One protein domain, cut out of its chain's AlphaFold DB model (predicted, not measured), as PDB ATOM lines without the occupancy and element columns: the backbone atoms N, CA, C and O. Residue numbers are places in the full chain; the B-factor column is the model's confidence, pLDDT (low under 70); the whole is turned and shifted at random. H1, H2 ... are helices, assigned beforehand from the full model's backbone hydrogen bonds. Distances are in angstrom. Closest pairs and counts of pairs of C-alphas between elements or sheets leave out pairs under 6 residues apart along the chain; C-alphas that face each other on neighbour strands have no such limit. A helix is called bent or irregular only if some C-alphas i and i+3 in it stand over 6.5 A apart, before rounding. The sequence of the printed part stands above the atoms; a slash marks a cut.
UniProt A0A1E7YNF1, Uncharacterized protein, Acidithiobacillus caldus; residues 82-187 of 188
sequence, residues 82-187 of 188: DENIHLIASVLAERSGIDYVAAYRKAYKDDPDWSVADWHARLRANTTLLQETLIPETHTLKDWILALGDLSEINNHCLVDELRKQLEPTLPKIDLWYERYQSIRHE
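Overview. This is residues 82 to 187 of the 188 residues of an uncharacterized protein of Acidithiobacillus caldus (UniProt A0A1E7YNF1). Three helices, H1, H5 and H6, run nearly along one another as a core whose centres make a triangle, with H1 and H6 running one way and H5 the other. On one side of this core the helical hairpin of H2 and H3 crosses it, H2 over H1 and H6 and H3 over H1; on the opposite side H7 crosses H5, and the short H4 lies out near the first part of H1. The printed part has 106 residues with seven named helices, H1 to H7 in order, and no named strand; its class is all helix. It is compact, with a radius of gyration of the C-alphas of 13.4 A, and rounded, spanning 36 by 32 by 24 A.

Along the chain. H1, residues 82 to 95, begins at C-alpha 82 at (-4.170, -16.124, -24.149) and is 20.3 A long from first to last C-alpha. H2 holds residues 100 to 107, H3 residues 116 to 125 over 14.1 A, and H4 residues 127 to 131. H5, residues 141 to 153, is 18.5 A long and begins at C-alpha 141 at (13.626, -9.039, -33.225). H6, residues 157 to 167, is 15.2 A long. H7, residues 174 to 185, is 16.6 A long and ends at C-alpha 185 at (0.606, -10.536, -40.973); it is irregular, with C-alphas 175 and 178 7.7 A apart.

Arrangement. H1 touches H2 with residues 89 to 94 alone, closest at the C-alphas of Ser 90 and Tyr 100, 5.6 A. H1 and H3 only just touch, with 3 pairs of C-alphas within 8 A, and are about perpendicular at 89 degrees; Leu 87 and Leu 123 have the closest C-alphas, 6.5 A. H1 and H4 are close but not clearly touching, with the C-alphas of Asn 84 and Leu 129 closest at 6.6 A. H1 touches H5, with the C-alphas of Ala 89 and Ala 147 closest at 5.9 A, at a shallow tilt of 33 degrees, only just short of steep, opposite ways. H2 touches H3, its partner in a hairpin, closest at the C-alphas of Val 101 and Ala 117, 6.2 A. H2 touches H6 at a steep tilt of 58 degrees, with the C-alphas of Ala 107 and Leu 159 closest at 5.0 A. H5 and H6 form a hairpin at a shallow tilt of 17 degrees, with the C-alphas of Leu 148 and Val 160 closest at 5.7 A. H5 touches H7 about perpendicular, at 77 degrees, with the C-alphas of Ile 145 and Trp 177 closest at 5.1 A. H1 and H7 are apart. Every O i to N i+4 pair is within hydrogen-bond range in H1 to H6, and 6 of 8 are in H7.

Size, cuts and confidence. The two C-alphas farthest apart are those of Pro 112 and Glu 187, 40.6 A. The printed part has no cut and no long link. Mean pLDDT of the printed part is 92.5; residues 112 to 114 and 186 to 187 are under 70.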
ATOM      1  N   ASP A  82      -4.692 -17.086 -25.128       94.31
ATOM      2  CA  ASP A  82      -4.170 -16.124 -24.149       94.31
ATOM      3  C   ASP A  82      -3.002 -16.699 -23.335       94.31
ATOM      4  O   ASP A  82      -1.924 -16.105 -23.255       94.31
ATOM      5  N   GLU A  83      -3.167 -17.904 -22.784       94.88
ATOM      6  CA  GLU A  83      -2.111 -18.570 -22.021       94.88
ATOM      7  C   GLU A  83      -0.907 -18.950 -22.899       94.88
ATOM      8  O   GLU A  83       0.238 -18.785 -22.474       94.88
ATOM      9  N   ASN A  84      -1.124 -19.404 -24.139       96.94
ATOM     10  CA  ASN A  84      -0.033 -19.722 -25.067       96.94
ATOM     11  C   ASN A  84       0.813 -18.469 -25.361       96.94
ATOM     12  O   ASN A  84       2.046 -18.523 -25.348       96.94
ATOM     13  N   ILE A  85       0.146 -17.333 -25.574       97.62
ATOM     14  CA  ILE A  85       0.760 -16.032 -25.848       97.62
ATOM     15  C   ILE A  85       1.578 -15.563 -24.642       97.62
ATOM     16  O   ILE A  85       2.750 -15.200 -24.786       97.62
ATOM     17  N   HIS A  86       1.003 -15.625 -23.437       97.75
ATOM     18  CA  HIS A  86       1.718 -15.291 -22.204       97.75
ATOM     19  C   HIS A  86       2.917 -16.214 -21.957       97.75
ATOM     20  O   HIS A  86       3.976 -15.745 -21.530       97.75
ATOM     21  N   LEU A  87       2.794 -17.508 -22.265       98.00
ATOM     22  CA  LEU A  87       3.883 -18.472 -22.127       98.00
ATOM     23  C   LEU A  87       5.045 -18.121 -23.064       98.00
ATOM     24  O   LEU A  87       6.188 -18.040 -22.609       98.00
ATOM     25  N   ILE A  88       4.764 -17.852 -24.342       98.06
ATOM     26  CA  ILE A  88       5.774 -17.413 -25.317       98.06
ATOM     27  C   ILE A  88       6.452 -16.131 -24.840       98.06
ATOM     28  O   ILE A  88       7.679 -16.092 -24.738       98.06
ATOM     29  N   ALA A  89       5.674 -15.101 -24.503       98.00
ATOM     30  CA  ALA A  89       6.217 -13.818 -24.074       98.00
ATOM     31  C   ALA A  89       7.080 -13.953 -22.812       98.00
ATOM     32  O   ALA A  89       8.146 -13.345 -22.724       98.00
ATOM     33  N   SER A  90       6.669 -14.802 -21.866       97.94
ATOM     34  CA  SER A  90       7.466 -15.115 -20.684       97.94
ATOM     35  C   SER A  90       8.801 -15.770 -21.029       97.94
ATOM     36  O   SER A  90       9.805 -15.427 -20.407       97.94
ATOM     37  N   VAL A  91       8.823 -16.753 -21.932       97.81
ATOM     38  CA  VAL A  91      10.068 -17.451 -22.286       97.81
ATOM     39  C   VAL A  91      11.010 -16.506 -23.025       97.81
ATOM     40  O   VAL A  91      12.211 -16.490 -22.759       97.81
ATOM     41  N   LEU A  92      10.472 -15.696 -23.937       97.75
ATOM     42  CA  LEU A  92      11.259 -14.691 -24.641       97.75
ATOM     43  C   LEU A  92      11.835 -13.660 -23.662       97.75
ATOM     44  O   LEU A  92      13.024 -13.353 -23.750       97.75
ATOM     45  N   ALA A  93      11.035 -13.180 -22.702       97.62
ATOM     46  CA  ALA A  93      11.474 -12.241 -21.669       97.62
ATOM     47  C   ALA A  93      12.657 -12.801 -20.873       97.62
ATOM     48  O   ALA A  93      13.701 -12.154 -20.803       97.62
ATOM     49  N   GLU A  94      12.533 -14.032 -20.374       96.25
ATOM     50  CA  GLU A  94      13.588 -14.727 -19.631       96.25
ATOM     51  C   GLU A  94      14.902 -14.781 -20.426       96.25
ATOM     52  O   GLU A  94      15.962 -14.424 -19.912       96.25
ATOM     53  N   ARG A  95      14.840 -15.147 -21.713       96.06
ATOM     54  CA  ARG A  95      16.026 -15.204 -22.585       96.06
ATOM     55  C   ARG A  95      16.640 -13.838 -22.861       96.06
ATOM     56  O   ARG A  95      17.844 -13.739 -23.069       96.06
ATOM     57  N   SER A  96      15.823 -12.790 -22.868       95.81
ATOM     58  CA  SER A  96      16.273 -11.402 -22.977       95.81
ATOM     59  C   SER A  96      16.736 -10.803 -21.642       95.81
ATOM     60  O   SER A  96      17.080  -9.625 -21.604       95.81
ATOM     61  N   GLY A  97      16.764 -11.581 -20.553       96.62
ATOM     62  CA  GLY A  97      17.148 -11.099 -19.225       96.62
ATOM     63  C   GLY A  97      16.102 -10.194 -18.565       96.62
ATOM     64  O   GLY A  97      16.437  -9.430 -17.662       96.62
ATOM     65  N   ILE A  98      14.849 -10.259 -19.020       97.62
ATOM     66  CA  ILE A  98      13.718  -9.491 -18.499       97.62
ATOM     67  C   ILE A  98      12.934 -10.356 -17.511       97.62
ATOM     68  O   ILE A  98      12.509 -11.467 -17.833       97.62
ATOM     69  N   ASP A  99      12.682  -9.816 -16.320       97.44
ATOM     70  CA  ASP A  99      11.739 -10.408 -15.373       97.44
ATOM     71  C   ASP A  99      10.304 -10.111 -15.834       97.44
ATOM     72  O   ASP A  99       9.776  -9.009 -15.659       97.44
ATOM     73  N   TYR A 100       9.674 -11.118 -16.444       97.19
ATOM     74  CA  TYR A 100       8.314 -11.021 -16.970       97.19
ATOM     75  C   TYR A 100       7.279 -10.676 -15.891       97.19
ATOM     76  O   TYR A 100       6.378  -9.876 -16.133       97.19
ATOM     77  N   VAL A 101       7.414 -11.240 -14.687       95.62
ATOM     78  CA  VAL A 101       6.477 -11.003 -13.578       95.62
ATOM     79  C   VAL A 101       6.612  -9.568 -13.079       95.62
ATOM     80  O   VAL A 101       5.605  -8.902 -12.827       95.62
ATOM     81  N   ALA A 102       7.840  -9.057 -12.972       95.44
ATOM     82  CA  ALA A 102       8.074  -7.662 -12.618       95.44
ATOM     83  C   ALA A 102       7.537  -6.697 -13.690       95.44
ATOM     84  O   ALA A 102       6.901  -5.699 -13.343       95.44
ATOM     85  N   ALA A 103       7.735  -7.008 -14.977       96.81
ATOM     86  CA  ALA A 103       7.169  -6.233 -16.081       96.81
ATOM     87  C   ALA A 103       5.631  -6.207 -16.023       96.81
ATOM     88  O   ALA A 103       5.031  -5.135 -16.107       96.81
ATOM     89  N   TYR A 104       4.995  -7.357 -15.777       95.50
ATOM     90  CA  TYR A 104       3.543  -7.466 -15.618       95.50
ATOM     91  C   TYR A 104       3.020  -6.616 -14.458       95.50
ATOM     92  O   TYR A 104       2.125  -5.795 -14.639       95.50
ATOM     93  N   ARG A 105       3.628  -6.732 -13.272       93.62
ATOM     94  CA  ARG A 105       3.248  -5.927 -12.098       93.62
ATOM     95  C   ARG A 105       3.378  -4.430 -12.342       93.62
ATOM     96  O   ARG A 105       2.580  -3.649 -11.838       93.62
ATOM     97  N   LYS A 106       4.389  -4.013 -13.104       94.38
ATOM     98  CA  LYS A 106       4.584  -2.602 -13.442       94.38
ATOM     99  C   LYS A 106       3.550  -2.106 -14.455       94.38
ATOM    100  O   LYS A 106       3.078  -0.977 -14.316       94.38
ATOM    101  N   ALA A 107       3.182  -2.940 -15.426       94.75
ATOM    102  CA  ALA A 107       2.124  -2.649 -16.387       94.75
ATOM    103  C   ALA A 107       0.739  -2.526 -15.725       94.75
ATOM    104  O   ALA A 107      -0.034  -1.652 -16.110       94.75
ATOM    105  N   TYR A 108       0.464  -3.338 -14.699       91.31
ATOM    106  CA  TYR A 108      -0.832  -3.421 -14.012       91.31
ATOM    107  C   TYR A 108      -0.728  -3.098 -12.517       91.31
ATOM    108  O   TYR A 108      -1.254  -3.805 -11.667       91.31
ATOM    109  N   LYS A 109      -0.048  -2.000 -12.179       86.38
ATOM    110  CA  LYS A 109       0.189  -1.574 -10.785       86.38
ATOM    111  C   LYS A 109      -1.085  -1.336  -9.955       86.38
ATOM    112  O   LYS A 109      -1.016  -1.328  -8.730       86.38
ATOM    113  N   ASP A 110      -2.199  -1.063 -10.633       84.06
ATOM    114  CA  ASP A 110      -3.490  -0.741 -10.023       84.06
ATOM    115  C   ASP A 110      -4.381  -1.988  -9.880       84.06
ATOM    116  O   ASP A 110      -5.458  -1.897  -9.295       84.06
ATOM    117  N   ASP A 111      -3.934  -3.145 -10.389       76.06
ATOM    118  CA  ASP A 111      -4.574  -4.433 -10.152       76.06
ATOM    119  C   ASP A 111      -4.039  -5.016  -8.830       76.06
ATOM    120  O   ASP A 111      -2.853  -5.351  -8.726       76.06
ATOM    121  N   PRO A 112      -4.871  -5.089  -7.776       63.47
ATOM    122  CA  PRO A 112      -4.449  -5.573  -6.475       63.47
ATOM    123  C   PRO A 112      -4.268  -7.095  -6.447       63.47
ATOM    124  O   PRO A 112      -4.008  -7.623  -5.369       63.47
ATOM    125  N   ASP A 113      -4.428  -7.825  -7.556       64.81
ATOM    126  CA  ASP A 113      -4.269  -9.275  -7.565       64.81
ATOM    127  C   ASP A 113      -2.779  -9.684  -7.526       64.81
ATOM    128  O   ASP A 113      -2.065  -9.798  -8.526       64.81
ATOM    129  N   TRP A 114      -2.274  -9.917  -6.309       62.34
ATOM    130  CA  TRP A 114      -0.883 -10.311  -6.039       62.34
ATOM    131  C   TRP A 114      -0.521 -11.705  -6.587       62.34
ATOM    132  O   TRP A 114       0.654 -12.091  -6.550       62.34
ATOM    133  N   SER A 115      -1.499 -12.447  -7.119       84.19
ATOM    134  CA  SER A 115      -1.359 -13.833  -7.580       84.19
ATOM    135  C   SER A 115      -0.625 -13.994  -8.915       84.19
ATOM    136  O   SER A 115      -0.364 -15.124  -9.323       84.19
ATOM    137  N   VAL A 116      -0.206 -12.909  -9.577       88.75
ATOM    138  CA  VAL A 116       0.506 -12.968 -10.870       88.75
ATOM    139  C   VAL A 116       1.731 -13.892 -10.863       88.75
ATOM    140  O   VAL A 116       1.981 -14.583 -11.845       88.75
ATOM    141  N   ALA A 117       2.483 -13.960  -9.760       89.88
ATOM    142  CA  ALA A 117       3.632 -14.860  -9.655       89.88
ATOM    143  C   ALA A 117       3.198 -16.335  -9.611       89.88
ATOM    144  O   ALA A 117       3.810 -17.175 -10.265       89.88
ATOM    145  N   ASP A 118       2.114 -16.637  -8.895       91.56
ATOM    146  CA  ASP A 118       1.558 -17.988  -8.813       91.56
ATOM    147  C   ASP A 118       0.909 -18.399 -10.138       91.56
ATOM    148  O   ASP A 118       1.102 -19.522 -10.603       91.56
ATOM    149  N   TRP A 119       0.174 -17.490 -10.786       92.38
ATOM    150  CA  TRP A 119      -0.357 -17.693 -12.134       92.38
ATOM    151  C   TRP A 119       0.770 -17.971 -13.131       92.38
ATOM    152  O   TRP A 119       0.708 -18.963 -13.854       92.38
ATOM    153  N   HIS A 120       1.833 -17.165 -13.114       94.31
ATOM    154  CA  HIS A 120       2.997 -17.350 -13.976       94.31
ATOM    155  C   HIS A 120       3.712 -18.682 -13.713       94.31
ATOM    156  O   HIS A 120       4.056 -19.399 -14.654       94.31
ATOM    157  N   ALA A 121       3.861 -19.076 -12.447       94.19
ATOM    158  CA  ALA A 121       4.418 -20.376 -12.088       94.19
ATOM    159  C   ALA A 121       3.551 -21.537 -12.609       94.19
ATOM    160  O   ALA A 121       4.084 -22.492 -13.176       94.19
ATOM    161  N   ARG A 122       2.217 -21.447 -12.483       94.44
ATOM    162  CA  ARG A 122       1.283 -22.445 -13.038       94.44
ATOM    163  C   ARG A 122       1.360 -22.512 -14.559       94.44
ATOM    164  O   ARG A 122       1.428 -23.609 -15.103       94.44
ATOM    165  N   LEU A 123       1.411 -21.360 -15.226       94.44
ATOM    166  CA  LEU A 123       1.565 -21.246 -16.675       94.44
ATOM    167  C   LEU A 123       2.807 -22.007 -17.157       94.44
ATOM    168  O   LEU A 123       2.737 -22.816 -18.079       94.44
ATOM    169  N   ARG A 124       3.943 -21.804 -16.479       94.75
ATOM    170  CA  ARG A 124       5.228 -22.450 -16.790       94.75
ATOM    171  C   ARG A 124       5.276 -23.938 -16.445       94.75
ATOM    172  O   ARG A 124       6.093 -24.654 -17.018       94.75
ATOM    173  N   ALA A 125       4.434 -24.398 -15.525       96.38
ATOM    174  CA  ALA A 125       4.335 -25.800 -15.129       96.38
ATOM    175  C   ALA A 125       3.263 -26.584 -15.912       96.38
ATOM    176  O   ALA A 125       3.189 -27.807 -15.785       96.38
ATOM    177  N   ASN A 126       2.430 -25.911 -16.713       95.62
ATOM    178  CA  ASN A 126       1.336 -26.543 -17.443       95.62
ATOM    179  C   ASN A 126       1.869 -27.367 -18.630       95.62
ATOM    180  O   ASN A 126       2.178 -26.842 -19.699       95.62
ATOM    181  N   THR A 127       1.954 -28.686 -18.445       95.56
ATOM    182  CA  THR A 127       2.489 -29.618 -19.449       95.56
ATOM    183  C   THR A 127       1.667 -29.659 -20.730       95.56
ATOM    184  O   THR A 127       2.242 -29.781 -21.808       95.56
ATOM    185  N   THR A 128       0.339 -29.549 -20.629       93.50
ATOM    186  CA  THR A 128      -0.545 -29.536 -21.800       93.50
ATOM    187  C   THR A 128      -0.310 -28.271 -22.613       93.50
ATOM    188  O   THR A 128      -0.080 -28.352 -23.816       93.50
ATOM    189  N   LEU A 129      -0.266 -27.113 -21.951       94.94
ATOM    190  CA  LEU A 129       0.012 -25.837 -22.607       94.94
ATOM    191  C   LEU A 129       1.380 -25.846 -23.303       94.94
ATOM    192  O   LEU A 129       1.491 -25.401 -24.443       94.94
ATOM    193  N   LEU A 130       2.410 -26.395 -22.653       95.56
ATOM    194  CA  LEU A 130       3.750 -26.535 -23.229       95.56
ATOM    195  C   LEU A 130       3.760 -27.412 -24.489       95.56
ATOM    196  O   LEU A 130       4.418 -27.066 -25.464       95.56
ATOM    197  N   GLN A 131       3.027 -28.529 -24.492       94.44
ATOM    198  CA  GLN A 131       2.904 -29.404 -25.668       94.44
ATOM    199  C   GLN A 131       2.112 -28.747 -26.805       94.44
ATOM    200  O   GLN A 131       2.345 -29.027 -27.980       94.44
ATOM    201  N   GLU A 132       1.186 -27.863 -26.453       95.50
ATOM    202  CA  GLU A 132       0.327 -27.133 -27.374       95.50
ATOM    203  C   GLU A 132       0.896 -25.772 -27.800       95.50
ATOM    204  O   GLU A 132       0.195 -25.011 -28.462       95.50
ATOM    205  N   THR A 133       2.147 -25.447 -27.465       96.94
ATOM    206  CA  THR A 133       2.768 -24.157 -27.800       96.94
ATOM    207  C   THR A 133       4.117 -24.357 -28.475       96.94
ATOM    208  O   THR A 133       5.035 -24.936 -27.900       96.94
ATOM    209  N   LEU A 134       4.277 -23.811 -29.679       95.81
ATOM    210  CA  LEU A 134       5.561 -23.741 -30.359       95.81
ATOM    211  C   LEU A 134       6.328 -22.511 -29.859       95.81
ATOM    212  O   LEU A 134       6.243 -21.418 -30.418       95.81
ATOM    213  N   ILE A 135       7.086 -22.697 -28.784       95.69
ATOM    214  CA  ILE A 135       7.953 -21.649 -28.247       95.69
ATOM    215  C   ILE A 135       9.170 -21.519 -29.178       95.69
ATOM    216  O   ILE A 135       9.862 -22.521 -29.378       95.69
ATOM    217  N   PRO A 136       9.479 -20.326 -29.729       94.44
ATOM    218  CA  PRO A 136      10.694 -20.124 -30.521       94.44
ATOM    219  C   PRO A 136      11.927 -20.624 -29.763       94.44
ATOM    220  O   PRO A 136      11.943 -20.565 -28.541       94.44
ATOM    221  N   GLU A 137      12.983 -21.092 -30.423       93.50
ATOM    222  CA  GLU A 137      14.241 -21.440 -29.728       93.50
ATOM    223  C   GLU A 137      15.114 -20.207 -29.465       93.50
ATOM    224  O   GLU A 137      15.930 -20.180 -28.546       93.50
ATOM    225  N   THR A 138      14.903 -19.159 -30.262       92.75
ATOM    226  CA  THR A 138      15.644 -17.899 -30.200       92.75
ATOM    227  C   THR A 138      14.774 -16.772 -29.632       92.75
ATOM    228  O   THR A 138      13.665 -17.007 -29.151       92.75
ATOM    229  N   HIS A 139      15.312 -15.556 -29.601       93.94
ATOM    230  CA  HIS A 139      14.634 -14.343 -29.132       93.94
ATOM    231  C   HIS A 139      14.986 -13.154 -30.032       93.94
ATOM    232  O   HIS A 139      15.383 -12.078 -29.587       93.94
ATOM    233  N   THR A 140      14.920 -13.391 -31.341       95.00
ATOM    234  CA  THR A 140      15.241 -12.378 -32.345       95.00
ATOM    235  C   THR A 140      14.230 -11.235 -32.322       95.00
ATOM    236  O   THR A 140      13.134 -11.339 -31.771       95.00
ATOM    237  N   LEU A 141      14.565 -10.139 -33.007       94.44
ATOM    238  CA  LEU A 141      13.626  -9.039 -33.225       94.44
ATOM    239  C   LEU A 141      12.316  -9.516 -33.877       94.44
ATOM    240  O   LEU A 141      11.258  -8.998 -33.544       94.44
ATOM    241  N   LYS A 142      12.366 -10.509 -34.778       94.31
ATOM    242  CA  LYS A 142      11.159 -11.063 -35.405       94.31
ATOM    243  C   LYS A 142      10.281 -11.784 -34.379       94.31
ATOM    244  O   LYS A 142       9.085 -11.523 -34.350       94.31
ATOM    245  N   ASP A 143      10.868 -12.631 -33.534       95.62
ATOM    246  CA  ASP A 143      10.123 -13.383 -32.513       95.62
ATOM    247  C   ASP A 143       9.400 -12.437 -31.550       95.62
ATOM    248  O   ASP A 143       8.220 -12.616 -31.254       95.62
ATOM    249  N   TRP A 144      10.090 -11.375 -31.126       96.69
ATOM    250  CA  TRP A 144       9.502 -10.349 -30.274       96.69
ATOM    251  C   TRP A 144       8.411  -9.537 -30.966       96.69
ATOM    252  O   TRP A 144       7.392  -9.269 -30.345       96.69
ATOM    253  N   ILE A 145       8.576  -9.169 -32.240       96.12
ATOM    254  CA  ILE A 145       7.526  -8.458 -32.988       96.12
ATOM    255  C   ILE A 145       6.236  -9.282 -33.041       96.12
ATOM    256  O   ILE A 145       5.159  -8.729 -32.825       96.12
ATOM    257  N   LEU A 146       6.347 -10.587 -33.299       95.94
ATOM    258  CA  LEU A 146       5.197 -11.489 -33.324       95.94
ATOM    259  C   LEU A 146       4.550 -11.598 -31.937       95.94
ATOM    260  O   LEU A 146       3.358 -11.345 -31.808       95.94
ATOM    261  N   ALA A 147       5.345 -11.856 -30.894       96.56
ATOM    262  CA  ALA A 147       4.836 -11.995 -29.531       96.56
ATOM    263  C   ALA A 147       4.192 -10.708 -28.979       96.56
ATOM    264  O   ALA A 147       3.172 -10.776 -28.298       96.56
ATOM    265  N   LEU A 148       4.759  -9.527 -29.266       97.19
ATOM    266  CA  LEU A 148       4.157  -8.241 -28.884       97.19
ATOM    267  C   LEU A 148       2.845  -7.987 -29.638       97.19
ATOM    268  O   LEU A 148       1.905  -7.452 -29.053       97.19
ATOM    269  N   GLY A 149       2.775  -8.396 -30.907       96.06
ATOM    270  CA  GLY A 149       1.543  -8.391 -31.689       96.06
ATOM    271  C   GLY A 149       0.451  -9.228 -31.044       96.06
ATOM    272  O   GLY A 149      -0.616  -8.700 -30.746       96.06
ATOM    273  N   ASP A 150       0.747 -10.487 -30.733       96.25
ATOM    274  CA  ASP A 150      -0.231 -11.392 -30.130       96.25
ATOM    275  C   ASP A 150      -0.679 -10.917 -28.734       96.25
ATOM    276  O   ASP A 150      -1.873 -10.903 -28.440       96.25
ATOM    277  N   LEU A 151       0.252 -10.436 -27.894       97.06
ATOM    278  CA  LEU A 151      -0.082  -9.804 -26.608       97.06
ATOM    279  C   LEU A 151      -1.024  -8.607 -26.795       97.06
ATOM    280  O   LEU A 151      -1.971  -8.416 -26.035       97.06
ATOM    281  N   SER A 152      -0.772  -7.784 -27.810       95.81
ATOM    282  CA  SER A 152      -1.633  -6.648 -28.121       95.81
ATOM    283  C   SER A 152      -3.045  -7.094 -28.522       95.81
ATOM    284  O   SER A 152      -4.002  -6.399 -28.191       95.81
ATOM    285  N   GLU A 153      -3.205  -8.230 -29.206       94.25
ATOM    286  CA  GLU A 153      -4.525  -8.748 -29.595       94.25
ATOM    287  C   GLU A 153      -5.341  -9.276 -28.414       94.25
ATOM    288  O   GLU A 153      -6.561  -9.122 -28.402       94.25
ATOM    289  N   ILE A 154      -4.683  -9.814 -27.385       94.31
ATOM    290  CA  ILE A 154      -5.331 -10.198 -26.120       94.31
ATOM    291  C   ILE A 154      -5.440  -9.021 -25.137       94.31
ATOM    292  O   ILE A 154      -5.430  -9.205 -23.922       94.31
ATOM    293  N   ASN A 155      -5.503  -7.788 -25.653       93.12
ATOM    294  CA  ASN A 155      -5.693  -6.556 -24.882       93.12
ATOM    295  C   ASN A 155      -4.610  -6.298 -23.803       93.12
ATOM    296  O   ASN A 155      -4.843  -5.591 -22.822       93.12
ATOM    297  N   ASN A 156      -3.392  -6.826 -23.979       94.94
ATOM    298  CA  ASN A 156      -2.276  -6.631 -23.045       94.94
ATOM    299  C   ASN A 156      -1.385  -5.422 -23.414       94.94
ATOM    300  O   ASN A 156      -0.159  -5.460 -23.291       94.94
ATOM    301  N   HIS A 157      -1.980  -4.311 -23.866       95.75
ATOM    302  CA  HIS A 157      -1.239  -3.148 -24.385       95.75
ATOM    303  C   HIS A 157      -0.280  -2.506 -23.365       95.75
ATOM    304  O   HIS A 157       0.816  -2.079 -23.732       95.75
ATOM    305  N   CYS A 158      -0.656  -2.450 -22.083       96.50
ATOM    306  CA  CYS A 158       0.206  -1.918 -21.021       96.50
ATOM    307  C   CYS A 158       1.465  -2.775 -20.834       96.50
ATOM    308  O   CYS A 158       2.565  -2.243 -20.681       96.50
ATOM    309  N   LEU A 159       1.312  -4.101 -20.894       97.25
ATOM    310  CA  LEU A 159       2.429  -5.035 -20.814       97.25
ATOM    311  C   LEU A 159       3.326  -4.953 -22.050       97.25
ATOM    312  O   LEU A 159       4.547  -4.963 -21.914       97.25
ATOM    313  N   VAL A 160       2.738  -4.814 -23.240       97.81
ATOM    314  CA  VAL A 160       3.484  -4.602 -24.489       97.81
ATOM    315  C   VAL A 160       4.387  -3.372 -24.388       97.81
ATOM    316  O   VAL A 160       5.566  -3.458 -24.729       97.81
ATOM    317  N   ASP A 161       3.877  -2.242 -23.886       97.06
ATOM    318  CA  ASP A 161       4.685  -1.027 -23.734       97.06
ATOM    319  C   ASP A 161       5.818  -1.197 -22.707       97.06
ATOM    320  O   ASP A 161       6.941  -0.749 -22.946       97.06
ATOM    321  N   GLU A 162       5.561  -1.881 -21.589       97.81
ATOM    322  CA  GLU A 162       6.594  -2.143 -20.584       97.81
ATOM    323  C   GLU A 162       7.695  -3.074 -21.116       97.81
ATOM    324  O   GLU A 162       8.879  -2.775 -20.956       97.81
ATOM    325  N   LEU A 163       7.330  -4.157 -21.810       97.88
ATOM    326  CA  LEU A 163       8.295  -5.065 -22.433       97.88
ATOM    327  C   LEU A 163       9.106  -4.356 -23.524       97.88
ATOM    328  O   LEU A 163      10.329  -4.477 -23.546       97.88
ATOM    329  N   ARG A 164       8.460  -3.559 -24.386       96.94
ATOM    330  CA  ARG A 164       9.136  -2.772 -25.433       96.94
ATOM    331  C   ARG A 164      10.236  -1.886 -24.847       96.94
ATOM    332  O   ARG A 164      11.366  -1.934 -25.328       96.94
ATOM    333  N   LYS A 165       9.927  -1.119 -23.794       96.25
ATOM    334  CA  LYS A 165      10.892  -0.226 -23.120       96.25
ATOM    335  C   LYS A 165      12.114  -0.976 -22.592       96.25
ATOM    336  O   LYS A 165      13.223  -0.458 -22.643       96.25
ATOM    337  N   GLN A 166      11.918  -2.188 -22.077       97.31
ATOM    338  CA  GLN A 166      13.012  -3.010 -21.559       97.31
ATOM    339  C   GLN A 166      13.819  -3.697 -22.671       97.31
ATOM    340  O   GLN A 166      15.006  -3.960 -22.491       97.31
ATOM    341  N   LEU A 167      13.205  -3.960 -23.828       96.75
ATOM    342  CA  LEU A 167      13.866  -4.559 -24.989       96.75
ATOM    343  C   LEU A 167      14.683  -3.550 -25.801       96.75
ATOM    344  O   LEU A 167      15.695  -3.938 -26.379       96.75
ATOM    345  N   GLU A 168      14.291  -2.274 -25.835       94.06
ATOM    346  CA  GLU A 168      14.927  -1.216 -26.642       94.06
ATOM    347  C   GLU A 168      16.470  -1.171 -26.545       94.06
ATOM    348  O   GLU A 168      17.120  -1.097 -27.592       94.06
ATOM    349  N   PRO A 169      17.099  -1.322 -25.358       93.06
ATOM    350  CA  PRO A 169      18.559  -1.314 -25.242       93.06
ATOM    351  C   PRO A 169      19.259  -2.512 -25.904       93.06
ATOM    352  O   PRO A 169      20.438  -2.420 -26.237       93.06
ATOM    353  N   THR A 170      18.564  -3.643 -26.061       91.44
ATOM    354  CA  THR A 170      19.146  -4.918 -26.529       91.44
ATOM    355  C   THR A 170      18.662  -5.327 -27.918       91.44
ATOM    356  O   THR A 170      19.357  -6.057 -28.623       91.44
ATOM    357  N   LEU A 171      17.510  -4.811 -28.353       91.50
ATOM    358  CA  LEU A 171      16.914  -5.047 -29.662       91.50
ATOM    359  C   LEU A 171      16.596  -3.712 -30.346       91.50
ATOM    360  O   LEU A 171      15.450  -3.249 -30.330       91.50
ATOM    361  N   PRO A 172      17.595  -3.093 -31.003       87.12
ATOM    362  CA  PRO A 172      17.379  -1.870 -31.757       87.12
ATOM    363  C   PRO A 172      16.244  -2.037 -32.773       87.12
ATOM    364  O   PRO A 172      16.179  -3.045 -33.483       87.12
ATOM    365  N   LYS A 173      15.403  -1.003 -32.910       89.88
ATOM    366  CA  LYS A 173      14.216  -0.954 -33.791       89.88
ATOM    367  C   LYS A 173      12.986  -1.715 -33.282       89.88
ATOM    368  O   LYS A 173      12.038  -1.867 -34.054       89.88
ATOM    369  N   ILE A 174      12.963  -2.150 -32.019       90.44
ATOM    370  CA  ILE A 174      11.741  -2.694 -31.410       90.44
ATOM    371  C   ILE A 174      10.600  -1.663 -31.375       90.44
ATOM    372  O   ILE A 174       9.441  -2.042 -31.421       90.44
ATOM    373  N   ASP A 175      10.885  -0.361 -31.418       89.31
ATOM    374  CA  ASP A 175       9.840   0.677 -31.471       89.31
ATOM    375  C   ASP A 175       8.994   0.652 -32.743       89.31
ATOM    376  O   ASP A 175       7.851   1.096 -32.740       89.31
ATOM    377  N   LEU A 176       9.527   0.070 -33.820       91.12
ATOM    378  CA  LEU A 176       8.808  -0.129 -35.077       91.12
ATOM    379  C   LEU A 176       8.017  -1.446 -35.083       91.12
ATOM    380  O   LEU A 176       7.649  -1.931 -36.156       91.12
ATOM    381  N   TRP A 177       7.807  -2.081 -33.920       91.69
ATOM    382  CA  TRP A 177       7.212  -3.415 -33.857       91.69
ATOM    383  C   TRP A 177       5.830  -3.460 -34.499       91.69
ATOM    384  O   TRP A 177       5.565  -4.389 -35.251       91.69
ATOM    385  N   TYR A 178       4.980  -2.457 -34.263       89.44
ATOM    386  CA  TYR A 178       3.596  -2.492 -34.734       89.44
ATOM    387  C   TYR A 178       3.512  -2.414 -36.262       89.44
ATOM    388  O   TYR A 178       2.853  -3.238 -36.887       89.44
ATOM    389  N   GLU A 179       4.250  -1.489 -36.881       90.69
ATOM    390  CA  GLU A 179       4.329  -1.365 -38.344       90.69
ATOM    391  C   GLU A 179       4.829  -2.664 -38.989       90.69
ATOM    392  O   GLU A 179       4.293  -3.135 -39.995       90.69
ATOM    393  N   ARG A 180       5.837  -3.288 -38.373       89.62
ATOM    394  CA  ARG A 180       6.409  -4.550 -38.848       89.62
ATOM    395  C   ARG A 180       5.475  -5.730 -38.632       89.62
ATOM    396  O   ARG A 180       5.410  -6.596 -39.497       89.62
ATOM    397  N   TYR A 181       4.753  -5.763 -37.517       90.00
ATOM    398  CA  TYR A 181       3.756  -6.787 -37.232       90.00
ATOM    399  C   TYR A 181       2.659  -6.784 -38.300       90.00
ATOM    400  O   TYR A 181       2.366  -7.832 -38.870       90.00
ATOM    401  N   GLN A 182       2.139  -5.602 -38.659       87.88
ATOM    402  CA  GLN A 182       1.159  -5.470 -39.743       87.88
ATOM    403  C   GLN A 182       1.722  -5.971 -41.082       87.88
ATOM    404  O   GLN A 182       1.053  -6.725 -41.782       87.88
ATOM    405  N   SER A 183       2.974  -5.633 -41.413       86.62
ATOM    406  CA  SER A 183       3.624  -6.136 -42.635       86.62
ATOM    407  C   SER A 183       3.725  -7.663 -42.659       86.62
ATOM    408  O   SER A 183       3.386  -8.277 -43.663       86.62
ATOM    409  N   ILE A 184       4.154  -8.285 -41.555       84.12
ATOM    410  CA  ILE A 184       4.341  -9.743 -41.476       84.12
ATOM    411  C   ILE A 184       2.997 -10.478 -41.550       84.12
ATOM    412  O   ILE A 184       2.907 -11.537 -42.166       84.12
ATOM    413  N   ARG A 185       1.939  -9.924 -40.949       74.50
ATOM    414  CA  ARG A 185       0.606 -10.536 -40.973       74.50
ATOM    415  C   ARG A 185      -0.020 -10.549 -42.369       74.50
ATOM    416  O   ARG A 185      -0.831 -11.415 -42.651       74.50
ATOM    417  N   HIS A 186       0.344  -9.609 -43.238       64.38
ATOM    418  CA  HIS A 186      -0.156  -9.567 -44.615       64.38
ATOM    419  C   HIS A 186       0.609 -10.482 -45.587       64.38
ATOM    420  O   HIS A 186       0.182 -10.634 -46.730       64.38
ATOM    421  N   GLU A 187       1.725 -11.074 -45.155       63.78
ATOM    422  CA  GLU A 187       2.553 -11.983 -45.962       63.78
ATOM    423  C   GLU A 187       2.230 -13.473 -45.740       63.78
ATOM    424  O   GLU A 187       2.632 -14.296 -46.566       63.78
TER     425      GLU A 187